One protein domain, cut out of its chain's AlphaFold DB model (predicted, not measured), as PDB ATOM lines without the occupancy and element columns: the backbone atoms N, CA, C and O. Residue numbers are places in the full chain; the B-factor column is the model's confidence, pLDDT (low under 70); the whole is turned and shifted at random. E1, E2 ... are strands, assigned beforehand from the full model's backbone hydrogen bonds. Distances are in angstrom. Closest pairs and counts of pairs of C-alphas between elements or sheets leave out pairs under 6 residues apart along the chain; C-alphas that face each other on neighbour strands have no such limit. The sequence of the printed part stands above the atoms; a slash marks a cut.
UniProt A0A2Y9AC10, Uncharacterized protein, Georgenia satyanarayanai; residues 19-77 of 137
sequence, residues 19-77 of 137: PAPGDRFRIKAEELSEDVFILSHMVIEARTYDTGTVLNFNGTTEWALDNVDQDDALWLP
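This is residues 19 to 77 of the 137 residues of an uncharacterized protein of Georgenia satyanarayanai (UniProt A0A2Y9AC10). With little regular structure, the domain is a long hairpin, E2 and E3, its tip at residues 48 to 53 sticking out, joined by two long links to a small pair of short strands, E1 and E4. The printed part has 59 residues, no named helix and four strands, E1 to E4 along the chain, all strand in class with 21 residues in named elements; both two-stranded sheets are antiparallel. It is loose, radius of gyration of the C-alphas 14.3 A, spanning 44 by 23 by 21 A.

E1, residues 24 to 27, begins at C-alpha (140.042, 211.311, 223.794) and is 10.3 A long. E2, residues 43 to 49, is 19.2 A; E3, residues 52 to 58, 19.1 A. E4, residues 73 to 75, ends at C-alpha (136.085, 206.895, 222.396).

E1 and E4 are antiparallel at 149 degrees, with N 26 and O 74 2.9 A apart. E2 and E3 form a hairpin at 154 degrees, with N 45 and O 56 2.8 A apart. E1 and E3 are apart, as are E2 and E4.

The printed part has no cut. Residues 59 to 65 are under pLDDT 70.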
ATOM      1  N   PRO A  19     131.565 210.258 229.595       91.69
ATOM      2  CA  PRO A  19     132.555 211.228 229.142       91.69
ATOM      3  C   PRO A  19     133.047 212.163 230.253       91.69
ATOM      4  O   PRO A  19     132.261 212.842 230.917       91.69
ATOM      5  N   ALA A  20     134.364 212.281 230.388       91.44
ATOM      6  CA  ALA A  20     135.027 213.123 231.375       91.44
ATOM      7  C   ALA A  20     136.148 213.987 230.758       91.44
ATOM      8  O   ALA A  20     136.697 213.674 229.698       91.44
ATOM      9  N   PRO A  21     136.537 215.100 231.409       90.94
ATOM     10  CA  PRO A  21     137.689 215.886 230.980       90.94
ATOM     11  C   PRO A  21     138.963 215.038 230.876       90.94
ATOM     12  O   PRO A  21     139.305 214.280 231.781       90.94
ATOM     13  N   GLY A  22     139.701 215.219 229.785       91.31
ATOM     14  CA  GLY A  22     140.886 214.442 229.433       91.31
ATOM     15  C   GLY A  22     140.595 213.251 228.520       91.31
ATOM     16  O   GLY A  22     141.544 212.672 227.977       91.31
ATOM     17  N   ASP A  23     139.324 212.890 228.324       95.19
ATOM     18  CA  ASP A  23     138.937 211.842 227.384       95.19
ATOM     19  C   ASP A  23     139.288 212.220 225.958       95.19
ATOM     20  O   ASP A  23     139.213 213.383 225.555       95.19
ATOM     21  N   ARG A  24     139.676 211.199 225.199       96.06
ATOM     22  CA  ARG A  24     140.042 211.311 223.794       96.06
ATOM     23  C   ARG A  24     138.985 210.612 222.963       96.06
ATOM     24  O   ARG A  24     138.518 209.543 223.350       96.06
ATOM     25  N   PHE A  25     138.643 211.184 221.822       95.44
ATOM     26  CA  PHE A  25     137.707 210.569 220.891       95.44
ATOM     27  C   PHE A  25     137.984 211.010 219.458       95.44
ATOM     28  O   PHE A  25     138.639 212.024 219.219       95.44
ATOM     29  N   ARG A  26     137.470 210.242 218.504       94.69
ATOM     30  CA  ARG A  26     137.338 210.642 217.099       94.69
ATOM     31  C   ARG A  26     135.869 210.878 216.798       94.69
ATOM     32  O   ARG A  26     135.011 210.230 217.394       94.69
ATOM     33  N   ILE A  27     135.579 211.756 215.851       92.75
ATOM     34  CA  ILE A  27     134.224 211.890 215.308       92.75
ATOM     35  C   ILE A  27     134.083 210.858 214.183       92.75
ATOM     36  O   ILE A  27     134.964 210.741 213.334       92.75
ATOM     37  N   LYS A  28     132.996 210.080 214.180       89.81
ATOM     38  CA  LYS A  28     132.770 208.987 213.214       89.81
ATOM     39  C   LYS A  28     132.492 209.476 211.780       89.81
ATOM     40  O   LYS A  28     132.477 208.651 210.869       89.81
ATOM     41  N   ALA A  29     132.300 210.781 211.574       84.69
ATOM     42  CA  ALA A  29     132.195 211.406 210.254       84.69
ATOM     43  C   ALA A  29     133.508 211.254 209.469       84.69
ATOM     44  O   ALA A  29     134.583 211.537 210.001       84.69
ATOM     45  N   GLU A  30     133.427 210.816 208.208       79.25
ATOM     46  CA  GLU A  30     134.598 210.479 207.382       79.25
ATOM     47  C   GLU A  30     135.609 211.632 207.309       79.25
ATOM     48  O   GLU A  30     136.809 211.403 207.460       79.25
ATOM     49  N   GLU A  31     135.130 212.871 207.174       76.56
ATOM     50  CA  GLU A  31     135.954 214.075 207.026       76.56
ATOM     51  C   GLU A  31     136.775 214.431 208.272       76.56
ATOM     52  O   GLU A  31     137.761 215.154 208.156       76.56
ATOM     53  N   LEU A  32     136.374 213.947 209.453       79.44
ATOM     54  CA  LEU A  32     137.013 214.231 210.746       79.44
ATOM     55  C   LEU A  32     137.588 212.972 211.407       79.44
ATOM     56  O   LEU A  32     138.069 213.021 212.539       79.44
ATOM     57  N   SER A  33     137.537 211.834 210.714       80.50
ATOM     58  CA  SER A  33     137.906 210.534 211.276       80.50
ATOM     59  C   SER A  33     139.396 210.423 211.625       80.50
ATOM     60  O   SER A  33     139.761 209.677 212.533       80.50
ATOM     61  N   GLU A  34     140.265 211.202 210.973       86.88
ATOM     62  CA  GLU A  34     141.711 211.213 211.231       86.88
ATOM     63  C   GLU A  34     142.122 212.095 212.422       86.88
ATOM     64  O   GLU A  34     143.200 211.883 212.994       86.88
ATOM     65  N   ASP A  35     141.245 212.982 212.891       91.69
ATOM     66  CA  ASP A  35     141.525 213.886 214.003       91.69
ATOM     67  C   ASP A  35     141.150 213.282 215.360       91.69
ATOM     68  O   ASP A  35     140.102 212.660 215.532       91.69
ATOM     69  N   VAL A  36     142.013 213.499 216.356       93.25
ATOM     70  CA  VAL A  36     141.745 213.133 217.752       93.25
ATOM     71  C   VAL A  36     141.366 214.386 218.530       93.25
ATOM     72  O   VAL A  36     142.163 215.312 218.679       93.25
ATOM     73  N   PHE A  37     140.159 214.377 219.078       92.12
ATOM     74  CA  PHE A  37     139.618 215.424 219.929       92.12
ATOM     75  C   PHE A  37     139.830 215.069 221.400       92.12
ATOM     76  O   PHE A  37     139.863 213.894 221.773       92.12
ATOM     77  N   ILE A  38     139.984 216.091 222.244       92.38
ATOM     78  CA  ILE A  38     140.130 215.938 223.694       92.38
ATOM     79  C   ILE A  38     139.027 216.737 224.375       92.38
ATOM     80  O   ILE A  38     138.911 217.943 224.151       92.38
ATOM     81  N   LEU A  39     138.249 216.087 225.238       90.50
ATOM     82  CA  LEU A  39     137.310 216.790 226.101       90.50
ATOM     83  C   LEU A  39     138.084 217.611 227.128       90.50
ATOM     84  O   LEU A  39     138.864 217.074 227.911       90.50
ATOM     85  N   SER A  40     137.869 218.922 227.152       86.19
ATOM     86  CA  SER A  40     138.508 219.793 228.131       86.19
ATOM     87  C   SER A  40     137.559 220.873 228.620       86.19
ATOM     88  O   SER A  40     136.799 221.447 227.846       86.19
ATOM     89  N   HIS A  41     137.664 221.207 229.906       80.31
ATOM     90  CA  HIS A  41     137.042 222.410 230.456       80.31
ATOM     91  C   HIS A  41     137.722 223.699 229.974       80.31
ATOM     92  O   HIS A  41     137.103 224.758 229.990       80.31
ATOM     93  N   MET A  42     139.003 223.629 229.602       81.06
ATOM     94  CA  MET A  42     139.818 224.793 229.259       81.06
ATOM     95  C   MET A  42     140.928 224.411 228.283       81.06
ATOM     96  O   MET A  42     141.615 223.406 228.466       81.06
ATOM     97  N   VAL A  43     141.152 225.236 227.264       80.25
ATOM     98  CA  VAL A  43     142.251 225.021 226.319       80.25
ATOM     99  C   VAL A  43     143.469 225.804 226.800       80.25
ATOM    100  O   VAL A  43     143.408 227.024 226.959       80.25
ATOM    101  N   ILE A  44     144.576 225.100 227.043       82.62
ATOM    102  CA  ILE A  44     145.861 225.699 227.419       82.62
ATOM    103  C   ILE A  44     146.824 225.525 226.248       82.62
ATOM    104  O   ILE A  44     147.096 224.405 225.825       82.62
ATOM    105  N   GLU A  45     147.353 226.629 225.735       84.56
ATOM    106  CA  GLU A  45     148.315 226.647 224.636       84.56
ATOM    107  C   GLU A  45     149.689 227.081 225.159       84.56
ATOM    108  O   GLU A  45     149.833 228.162 225.731       84.56
ATOM    109  N   ALA A  46     150.718 226.261 224.950       89.50
ATOM    110  CA  ALA A  46     152.094 226.653 225.236       89.50
ATOM    111  C   ALA A  46     152.667 227.444 224.052       89.50
ATOM    112  O   ALA A  46     152.781 226.920 222.945       89.50
ATOM    113  N   ARG A  47     153.065 228.697 224.287       89.88
ATOM    114  CA  ARG A  47     153.725 229.550 223.293       89.88
ATOM    115  C   ARG A  47     155.181 229.760 223.668       89.88
ATOM    116  O   ARG A  47     155.487 230.249 224.757       89.88
ATOM    117  N   THR A  48     156.077 229.395 222.759       92.00
ATOM    118  CA  THR A  48     157.522 229.547 222.948       92.00
ATOM    119  C   THR A  48     158.001 230.843 222.310       92.00
ATOM    120  O   THR A  48     157.768 231.083 221.127       92.00
ATOM    121  N   TYR A  49     158.694 231.657 223.101       91.62
ATOM    122  CA  TYR A  49     159.368 232.882 222.686       91.62
ATOM    123  C   TYR A  49     160.868 232.768 222.980       91.62
ATOM    124  O   TYR A  49     161.280 231.944 223.797       91.62
ATOM    125  N   ASP A  50     161.679 233.657 222.403       91.31
ATOM    126  CA  ASP A  50     163.122 233.731 222.691       91.31
ATOM    127  C   ASP A  50     163.426 233.986 224.183       91.31
ATOM    128  O   ASP A  50     164.521 233.704 224.665       91.31
ATOM    129  N   THR A  51     162.450 234.506 224.934       92.62
ATOM    130  CA  THR A  51     162.537 234.792 226.374       92.62
ATOM    131  C   THR A  51     162.016 233.663 227.272       92.62
ATOM    132  O   THR A  51     162.170 233.755 228.490       92.62
ATOM    133  N   GLY A  52     161.411 232.610 226.709       91.44
ATOM    134  CA  GLY A  52     160.855 231.474 227.451       91.44
ATOM    135  C   GLY A  52     159.481 231.012 226.956       91.44
ATOM    136  O   GLY A  52     158.933 231.532 225.984       91.44
ATOM    137  N   THR A  53     158.912 230.017 227.640       93.94
ATOM    138  CA  THR A  53     157.581 229.466 227.334       93.94
ATOM    139  C   THR A  53     156.516 230.103 228.223       93.94
ATOM    140  O   THR A  53     156.633 230.088 229.448       93.94
ATOM    141  N   VAL A  54     155.458 230.630 227.610       92.00
ATOM    142  CA  VAL A  54     154.271 231.163 228.292       92.00
ATOM    143  C   VAL A  54     153.095 230.219 228.050       92.00
ATOM    144  O   VAL A  54     152.936 229.690 226.951       92.00
ATOM    145  N   LEU A  55     152.278 229.999 229.079       91.12
ATOM    146  CA  LEU A  55     151.045 229.220 228.977       91.12
ATOM    147  C   LEU A  55     149.862 230.175 228.802       91.12
ATOM    148  O   LEU A  55     149.546 230.953 229.704       91.12
ATOM    149  N   ASN A  56     149.218 230.115 227.642       85.56
ATOM    150  CA  ASN A  56     148.032 230.892 227.321       85.56
ATOM    151  C   ASN A  56     146.781 230.082 227.658       85.56
ATOM    152  O   ASN A  56     146.602 228.968 227.174       85.56
ATOM    153  N   PHE A  57     145.900 230.668 228.459       83.62
ATOM    154  CA  PHE A  57     144.626 230.071 228.841       83.62
ATOM    155  C   PHE A  57     143.523 230.672 227.970       83.62
ATOM    156  O   PHE A  57     143.246 231.868 228.065       83.62
ATOM    157  N   ASN A  58     142.907 229.859 227.112       76.12
ATOM    158  CA  ASN A  58     141.797 230.274 226.260       76.12
ATOM    159  C   ASN A  58     140.487 229.728 226.847       76.12
ATOM    160  O   ASN A  58     140.310 228.516 226.981       76.12
ATOM    161  N   GLY A  59     139.591 230.638 227.243       63.03
ATOM    162  CA  GLY A  59     138.343 230.305 227.938       63.03
ATOM    163  C   GLY A  59     137.151 229.988 227.029       63.03
ATOM    164  O   GLY A  59     136.151 229.467 227.514       63.03
ATOM    165  N   THR A  60     137.207 230.307 225.732       56.12
ATOM    166  CA  THR A  60     136.101 230.044 224.793       56.12
ATOM    167  C   THR A  60     136.621 230.038 223.356       56.12
ATOM    168  O   THR A  60     137.396 230.915 222.977       56.12
ATOM    169  N   THR A  61     136.205 229.059 222.555       53.66
ATOM    170  CA  THR A  61     136.479 228.992 221.112       53.66
ATOM    171  C   THR A  61     135.361 229.737 220.372       53.66
ATOM    172  O   THR A  61     134.195 229.408 220.563       53.66
ATOM    173  N   GLU A  62     135.682 230.743 219.550       50.81
ATOM    174  CA  GLU A  62     134.682 231.586 218.851       50.81
ATOM    175  C   GLU A  62     134.050 230.919 217.610       50.81
ATOM    176  O   GLU A  62     133.046 231.401 217.095       50.81
ATOM    177  N   TRP A  63     134.616 229.803 217.141       54.25
ATOM    178  CA  TRP A  63     134.128 229.015 216.005       54.25
ATOM    179  C   TRP A  63     134.234 227.534 216.371       54.25
ATOM    180  O   TRP A  63     135.255 226.899 216.118       54.25
ATOM    181  N   ALA A  64     133.226 227.003 217.057       61.91
ATOM    182  CA  ALA A  64     133.159 225.585 217.396       61.91
ATOM    183  C   ALA A  64     132.124 224.881 216.511       61.91
ATOM    184  O   ALA A  64     131.163 225.496 216.058       61.91
ATOM    185  N   LEU A  65     132.332 223.587 216.271       64.94
ATOM    186  CA  LEU A  65     131.285 222.684 215.802       64.94
ATOM    187  C   LEU A  65     130.142 222.723 216.835       64.94
ATOM    188  O   LEU A  65     130.401 222.495 218.015       64.94
ATOM    189  N   ASP A  66     128.922 223.070 216.416       71.88
ATOM    190  CA  ASP A  66     127.837 223.443 217.342       71.88
ATOM    191  C   ASP A  66     127.484 222.331 218.350       71.88
ATOM    192  O   ASP A  66     127.191 222.613 219.512       71.88
ATOM    193  N   ASN A  67     127.500 221.067 217.919       77.50
ATOM    194  CA  ASN A  67     127.339 219.876 218.757       77.50
ATOM    195  C   ASN A  67     127.664 218.601 217.960       77.50
ATOM    196  O   ASN A  67     127.612 218.594 216.732       77.50
ATOM    197  N   VAL A  68     127.996 217.529 218.677       81.12
ATOM    198  CA  VAL A  68     128.142 216.160 218.162       81.12
ATOM    199  C   VAL A  68     127.434 215.247 219.153       81.12
ATOM    200  O   VAL A  68     127.571 215.459 220.363       81.12
ATOM    201  N   ASP A  69     126.657 214.280 218.665       85.69
ATOM    202  CA  ASP A  69     126.047 213.278 219.538       85.69
ATOM    203  C   ASP A  69     127.140 212.367 220.118       85.69
ATOM    204  O   ASP A  69     128.133 212.062 219.456       85.69
ATOM    205  N   GLN A  70     126.976 211.917 221.361       85.31
ATOM    206  CA  GLN A  70     127.913 210.972 221.962       85.31
ATOM    207  C   GLN A  70     128.004 209.678 221.138       85.31
ATOM    208  O   GLN A  70     129.089 209.103 221.041       85.31
ATOM    209  N   ASP A  71     126.907 209.255 220.507       87.88
ATOM    210  CA  ASP A  71     126.880 208.058 219.659       87.88
ATOM    211  C   ASP A  71     127.698 208.231 218.361       87.88
ATOM    212  O   ASP A  71     128.160 207.245 217.775       87.88
ATOM    213  N   ASP A  72     127.968 209.476 217.954       91.25
ATOM    214  CA  ASP A  72     128.832 209.824 216.821       91.25
ATOM    215  C   ASP A  72     130.321 209.926 217.212       91.25
ATOM    216  O   ASP A  72     131.175 210.178 216.355       91.25
ATOM    217  N   ALA A  73     130.664 209.702 218.485       93.56
ATOM    218  CA  ALA A  73     132.036 209.685 218.979       93.56
ATOM    219  C   ALA A  73     132.567 208.249 219.112       93.56
ATOM    220  O   ALA A  73     131.938 207.382 219.712       93.56
ATOM    221  N   LEU A  74     133.759 207.991 218.573       95.44
ATOM    222  CA  LEU A  74     134.540 206.799 218.898       95.44
ATOM    223  C   LEU A  74     135.508 207.150 220.027       95.44
ATOM    224  O   LEU A  74     136.500 207.846 219.798       95.44
ATOM    225  N   TRP A  75     135.226 206.671 221.235       96.44
ATOM    226  CA  TRP A  75     136.085 206.895 222.396       96.44
ATOM    227  C   TRP A  75     137.417 206.162 222.250       96.44
ATOM    228  O   TRP A  75     137.469 205.014 221.817       96.44
ATOM    229  N   LEU A  76     138.501 206.829 222.649       97.12
ATOM    230  CA  LEU A  76     139.869 206.317 222.629       97.12
ATOM    231  C   LEU A  76     140.434 206.301 224.062       97.12
ATOM    232  O   LEU A  76     141.221 207.186 224.422       97.12
ATOM    233  N   PRO A  77     140.021 205.328 224.898       96.81
ATOM    234  CA  PRO A  77     140.420 205.257 226.298       96.81
ATOM    235  C   PRO A  77     141.937 205.286 226.480       96.81
ATOM    236  O   PRO A  77     142.692 204.634 225.751       96.81
TER     237      PRO A  77